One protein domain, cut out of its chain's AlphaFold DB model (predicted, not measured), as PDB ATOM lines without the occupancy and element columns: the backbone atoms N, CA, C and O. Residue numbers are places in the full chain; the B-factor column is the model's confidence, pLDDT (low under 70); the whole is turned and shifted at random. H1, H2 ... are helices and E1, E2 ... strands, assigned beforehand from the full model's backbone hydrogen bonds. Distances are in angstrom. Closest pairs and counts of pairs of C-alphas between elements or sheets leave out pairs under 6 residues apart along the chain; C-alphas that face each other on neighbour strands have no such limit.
ATOM      1  N   ASN A   2       3.153  14.058  -0.044       75.81
ATOM      2  CA  ASN A   2       4.160  13.331   0.735       75.81
ATOM      3  C   ASN A   2       5.548  13.855   0.378       75.81
ATOM      4  O   ASN A   2       5.898  13.899  -0.800       75.81
ATOM      5  N   ILE A   3       6.315  14.243   1.395       73.12
ATOM      6  CA  ILE A   3       7.696  14.708   1.256       73.12
ATOM      7  C   ILE A   3       8.579  13.730   2.031       73.12
ATOM      8  O   ILE A   3       8.361  13.501   3.222       73.12
ATOM      9  N   ASN A   4       9.559  13.145   1.346       76.44
ATOM     10  CA  ASN A   4      10.544  12.249   1.942       76.44
ATOM     11  C   ASN A   4      11.901  12.951   1.910       76.44
ATOM     12  O   ASN A   4      12.368  13.324   0.835       76.44
ATOM     13  N   ALA A   5      12.526  13.120   3.070       71.06
ATOM     14  CA  ALA A   5      13.840  13.739   3.194       71.06
ATOM     15  C   ALA A   5      14.676  12.963   4.217       71.06
ATOM     16  O   ALA A   5      14.157  12.525   5.243       71.06
ATOM     17  N   ALA A   6      15.961  12.771   3.922       75.06
ATOM     18  CA  ALA A   6      16.909  12.089   4.797       75.06
ATOM     19  C   ALA A   6      17.858  13.109   5.435       75.06
ATOM     20  O   ALA A   6      18.289  14.043   4.762       75.06
ATOM     21  N   GLY A   7      18.192  12.922   6.715       67.75
ATOM     22  CA  GLY A   7      19.176  13.765   7.402       67.75
ATOM     23  C   GLY A   7      18.713  15.194   7.702       67.75
ATOM     24  O   GLY A   7      19.549  16.080   7.834       67.75
ATOM     25  N   ILE A   8      17.400  15.428   7.806       70.25
ATOM     26  CA  ILE A   8      16.855  16.700   8.295       70.25
ATOM     27  C   ILE A   8      16.667  16.649   9.811       70.25
ATOM     28  O   ILE A   8      16.023  15.746  10.340       70.25
ATOM     29  N   PHE A   9      17.223  17.639  10.504       71.94
ATOM     30  CA  PHE A   9      17.241  17.725  11.963       71.94
ATOM     31  C   PHE A   9      16.658  19.060  12.425       71.94
ATOM     32  O   PHE A   9      16.841  20.082  11.770       71.94
ATOM     33  N   GLY A  10      15.967  19.070  13.567       71.75
ATOM     34  CA  GLY A  10      15.525  20.321  14.201       71.75
ATOM     35  C   GLY A  10      14.429  21.089  13.453       71.75
ATOM     36  O   GLY A  10      14.288  22.296  13.649       71.75
ATOM     37  N   ILE A  11      13.638  20.416  12.612       77.69
ATOM     38  CA  ILE A  11      12.540  21.055  11.882       77.69
ATOM     39  C   ILE A  11      11.479  21.618  12.839       77.69
ATOM     40  O   ILE A  11      11.050  20.967  13.794       77.69
ATOM     41  N   LYS A  12      11.009  22.833  12.552       78.06
ATOM     42  CA  LYS A  12       9.880  23.454  13.247       78.06
ATOM     43  C   LYS A  12       8.837  23.870  12.213       78.06
ATOM     44  O   LYS A  12       9.133  24.756  11.415       78.06
ATOM     45  N   PRO A  13       7.634  23.267  12.196       80.62
ATOM     46  CA  PRO A  13       6.605  23.661  11.246       80.62
ATOM     47  C   PRO A  13       6.157  25.101  11.517       80.62
ATOM     48  O   PRO A  13       5.922  25.479  12.669       80.62
ATOM     49  N   LEU A  14       6.034  25.897  10.453       82.00
ATOM     50  CA  LEU A  14       5.472  27.244  10.504       82.00
ATOM     51  C   LEU A  14       4.059  27.249   9.918       82.00
ATOM     52  O   LEU A  14       3.833  26.785   8.802       82.00
ATOM     53  N   SER A  15       3.112  27.824  10.654       84.19
ATOM     54  CA  SER A  15       1.779  28.115  10.137       84.19
ATOM     55  C   SER A  15       1.792  29.349   9.234       84.19
ATOM     56  O   SER A  15       2.684  30.200   9.309       84.19
ATOM     57  N   ARG A  16       0.735  29.513   8.435       81.06
ATOM     58  CA  ARG A  16       0.533  30.715   7.616       81.06
ATOM     59  C   ARG A  16       0.572  32.005   8.445       81.06
ATOM     60  O   ARG A  16       1.246  32.949   8.059       81.06
ATOM     61  N   GLN A  17      -0.085  32.034   9.608       86.25
ATOM     62  CA  GLN A  17      -0.095  33.224  10.470       86.25
ATOM     63  C   GLN A  17       1.295  33.543  11.033       86.25
ATOM     64  O   GLN A  17       1.611  34.700  11.303       86.25
ATOM     65  N   GLN A  18       2.129  32.524  11.254       88.44
ATOM     66  CA  GLN A  18       3.512  32.727  11.680       88.44
ATOM     67  C   GLN A  18       4.354  33.301  10.536       88.44
ATOM     68  O   GLN A  18       5.119  34.233  10.767       88.44
ATOM     69  N   LEU A  19       4.159  32.812   9.310       86.06
ATOM     70  CA  LEU A  19       4.813  33.337   8.111       86.06
ATOM     71  C   LEU A  19       4.430  34.803   7.837       86.06
ATOM     72  O   LEU A  19       5.310  35.626   7.601       86.06
ATOM     73  N   GLU A  20       3.144  35.149   7.957       89.19
ATOM     74  CA  GLU A  20       2.635  36.526   7.830       89.19
ATOM     75  C   GLU A  20       3.308  37.482   8.828       89.19
ATOM     76  O   GLU A  20       3.688  38.596   8.465       89.19
ATOM     77  N   ARG A  21       3.527  37.043  10.077       91.25
ATOM     78  CA  ARG A  21       4.247  37.844  11.084       91.25
ATOM     79  C   ARG A  21       5.726  38.017  10.763       91.25
ATOM     80  O   ARG A  21       6.265  39.086  11.025       91.25
ATOM     81  N   LEU A  22       6.380  36.980  10.241       89.75
ATOM     82  CA  LEU A  22       7.808  37.037   9.920       89.75
ATOM     83  C   LEU A  22       8.085  37.926   8.708       89.75
ATOM     84  O   LEU A  22       9.027  38.710   8.735       89.75
ATOM     85  N   LEU A  23       7.244  37.832   7.675       88.81
ATOM     86  CA  LEU A  23       7.377  38.613   6.442       88.81
ATOM     87  C   LEU A  23       6.676  39.977   6.503       88.81
ATOM     88  O   LEU A  23       6.787  40.760   5.565       88.81
ATOM     89  N   GLN A  24       5.955  40.264   7.592       91.75
ATOM     90  CA  GLN A  24       5.219  41.515   7.813       91.75
ATOM     91  C   GLN A  24       4.263  41.863   6.663       91.75
ATOM     92  O   GLN A  24       4.084  43.024   6.297       91.75
ATOM     93  N   THR A  25       3.644  40.845   6.072       87.44
ATOM     94  CA  THR A  25       2.746  41.009   4.933       87.44
ATOM     95  C   THR A  25       1.630  39.981   4.983       87.44
ATOM     96  O   THR A  25       1.829  38.850   5.415       87.44
ATOM     97  N   THR A  26       0.446  40.388   4.537       85.44
ATOM     98  CA  THR A  26      -0.720  39.519   4.319       85.44
ATOM     99  C   THR A  26      -1.058  39.386   2.834       85.44
ATOM    100  O   THR A  26      -2.007  38.692   2.477       85.44
ATOM    101  N   ASP A  27      -0.306  40.074   1.967       85.06
ATOM    102  CA  ASP A  27      -0.455  40.006   0.515       85.06
ATOM    103  C   ASP A  27       0.007  38.624   0.018       85.06
ATOM    104  O   ASP A  27       1.191  38.304   0.165       85.06
ATOM    105  N   PRO A  28      -0.879  37.804  -0.584       78.81
ATOM    106  CA  PRO A  28      -0.537  36.465  -1.058       78.81
ATOM    107  C   PRO A  28       0.628  36.439  -2.048       78.81
ATOM    108  O   PRO A  28       1.361  35.454  -2.077       78.81
ATOM    109  N   GLN A  29       0.830  37.503  -2.837       81.00
ATOM    110  CA  GLN A  29       1.939  37.566  -3.796       81.00
ATOM    111  C   GLN A  29       3.290  37.871  -3.145       81.00
ATOM    112  O   GLN A  29       4.329  37.631  -3.752       81.00
ATOM    113  N   LYS A  30       3.284  38.389  -1.915       82.12
ATOM    114  CA  LYS A  30       4.494  38.711  -1.141       82.12
ATOM    115  C   LYS A  30       4.741  37.720  -0.006       82.12
ATOM    116  O   LYS A  30       5.730  37.846   0.710       82.12
ATOM    117  N   LEU A  31       3.850  36.744   0.168       82.25
ATOM    118  CA  LEU A  31       3.926  35.719   1.201       82.25
ATOM    119  C   LEU A  31       4.831  34.554   0.766       82.25
ATOM    120  O   LEU A  31       4.406  33.401   0.742       82.25
ATOM    121  N   ASP A  32       6.062  34.872   0.368       83.00
ATOM    122  CA  ASP A  32       7.013  33.905  -0.176       83.00
ATOM    123  C   ASP A  32       7.977  33.386   0.913       83.00
ATOM    124  O   ASP A  32       8.819  34.145   1.399       83.00
ATOM    125  N   PRO A  33       7.901  32.095   1.299       80.38
ATOM    126  CA  PRO A  33       8.811  31.493   2.274       80.38
ATOM    127  C   PRO A  33      10.278  31.503   1.844       80.38
ATOM    128  O   PRO A  33      11.143  31.429   2.712       80.38
ATOM    129  N   SER A  34      10.578  31.639   0.544       81.31
ATOM    130  CA  SER A  34      11.959  31.747   0.046       81.31
ATOM    131  C   SER A  34      12.700  32.973   0.598       81.31
ATOM    132  O   SER A  34      13.927  33.007   0.624       81.31
ATOM    133  N   GLN A  35      11.954  33.970   1.089       83.62
ATOM    134  CA  GLN A  35      12.500  35.161   1.738       83.62
ATOM    135  C   GLN A  35      13.029  34.875   3.156       83.62
ATOM    136  O   GLN A  35      13.724  35.709   3.736       83.62
ATOM    137  N   LEU A  36      12.721  33.708   3.736       82.94
ATOM    138  CA  LEU A  36      13.259  33.266   5.019       82.94
ATOM    139  C   LEU A  36      14.496  32.392   4.794       82.94
ATOM    140  O   LEU A  36      14.397  31.294   4.255       82.94
ATOM    141  N   GLN A  37      15.646  32.817   5.322       80.25
ATOM    142  CA  GLN A  37      16.894  32.038   5.262       80.25
ATOM    143  C   GLN A  37      16.809  30.667   5.957       80.25
ATOM    144  O   GLN A  37      17.671  29.821   5.754       80.25
ATOM    145  N   THR A  38      15.787  30.445   6.786       75.25
ATOM    146  CA  THR A  38      15.570  29.208   7.547       75.25
ATOM    147  C   THR A  38      14.572  28.245   6.898       75.25
ATOM    148  O   THR A  38      14.299  27.190   7.467       75.25
ATOM    149  N   SER A  39      13.977  28.596   5.751       73.69
ATOM    150  CA  SER A  39      12.953  27.763   5.107       73.69
ATOM    151  C   SER A  39      13.563  26.831   4.064       73.69
ATOM    152  O   SER A  39      13.727  27.204   2.908       73.69
ATOM    153  N   GLU A  40      13.859  25.594   4.461       69.19
ATOM    154  CA  GLU A  40      14.382  24.566   3.544       69.19
ATOM    155  C   GLU A  40      13.276  23.789   2.811       69.19
ATOM    156  O   GLU A  40      13.480  23.298   1.702       69.19
ATOM    157  N   ILE A  41      12.081  23.681   3.406       76.88
ATOM    158  CA  ILE A  41      10.947  22.934   2.846       76.88
ATOM    159  C   ILE A  41       9.707  23.826   2.856       76.88
ATOM    160  O   ILE A  41       9.284  24.304   3.906       76.88
ATOM    161  N   THR A  42       9.093  24.013   1.684       76.00
ATOM    162  CA  THR A  42       7.881  24.825   1.515       76.00
ATOM    163  C   THR A  42       6.751  24.006   0.901       76.00
ATOM    164  O   THR A  42       6.886  23.475  -0.198       76.00
ATOM    165  N   ALA A  43       5.608  23.951   1.588       75.88
ATOM    166  CA  ALA A  43       4.372  23.353   1.088       75.88
ATOM    167  C   ALA A  43       3.178  24.235   1.485       75.88
ATOM    168  O   ALA A  43       2.583  24.060   2.547       75.88
ATOM    169  N   ILE A  44       2.851  25.221   0.646       73.44
ATOM    170  CA  ILE A  44       1.761  26.176   0.887       73.44
ATOM    171  C   ILE A  44       0.857  26.305  -0.342       73.44
ATOM    172  O   ILE A  44       1.319  26.251  -1.480       73.44
ATOM    173  N   SER A  45      -0.439  26.526  -0.117       75.00
ATOM    174  CA  SER A  45      -1.372  26.924  -1.175       75.00
ATOM    175  C   SER A  45      -1.329  28.446  -1.341       75.00
ATOM    176  O   SER A  45      -1.853  29.183  -0.503       75.00
ATOM    177  N   GLN A  46      -0.687  28.925  -2.410       68.44
ATOM    178  CA  GLN A  46      -0.557  30.361  -2.700       68.44
ATOM    179  C   GLN A  46      -1.859  30.977  -3.232       68.44
ATOM    180  O   GLN A  46      -2.177  32.125  -2.934       68.44
ATOM    181  N   THR A  47      -2.633  30.214  -4.004       71.19
ATOM    182  CA  THR A  47      -3.819  30.717  -4.717       71.19
ATOM    183  C   THR A  47      -5.112  30.587  -3.922       71.19
ATOM    184  O   THR A  47      -6.050  31.344  -4.163       71.19
ATOM    185  N   ASN A  48      -5.188  29.654  -2.970       72.12
ATOM    186  CA  ASN A  48      -6.386  29.445  -2.163       72.12
ATOM    187  C   ASN A  48      -6.024  29.149  -0.694       72.12
ATOM    188  O   ASN A  48      -5.635  28.022  -0.381       72.12
ATOM    189  N   PRO A  49      -6.182  30.130   0.215       68.62
ATOM    190  CA  PRO A  49      -5.920  29.986   1.651       68.62
ATOM    191  C   PRO A  49      -6.721  28.886   2.350       68.62
ATOM    192  O   PRO A  49      -6.289  28.389   3.384       68.62
TER     193      PRO A  49
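AT A GLANCE: This is residues 2 to 49 of the 186 residues of an uncharacterized protein of Calothrix desertica PCC 7102 (UniProt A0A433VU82). There is little regular structure here: one short helix, H1, sits toward one end of an elongated form made mainly of loops, and the short strand E1 lies well away from it. Residues 5 to 15 turn at Gly 7, at the other end, and lead back to H1, after which residues 24 to 49 wind on with no named element. The printed part has 48 residues, with E1 before H1; the class is mixed, helices and strands, with 11 residues in named elements. It is only just loose, close to compact, with a radius of gyration of the C-alphas of 11.6 A, and spans 33 by 20 by 15 A.

IN THESE COORDINATES: H1, residues 16 to 23, runs 10.5 A from C-alpha 16 at (0.533, 30.715, 7.616) to C-alpha 23 at (7.377, 38.613, 6.442). E1, residues 2 to 4, begins with C-alpha 2 at (4.160, 13.331, 0.735) and is 6.6 A long.

HOW THE PARTS SIT: H1 and E1 are apart, joined by a long link of 11 residues. E1 pairs with no named strand. In H1 every O i to N i+4 pair is within hydrogen-bond range.

THE WHOLE: The C-alphas farthest apart, of Gly 7 and Asp 27, are 33.5 A apart. The printed part has no cut. Its mean pLDDT is 79.1; residues 7, 40, 46 and 49 are under 70.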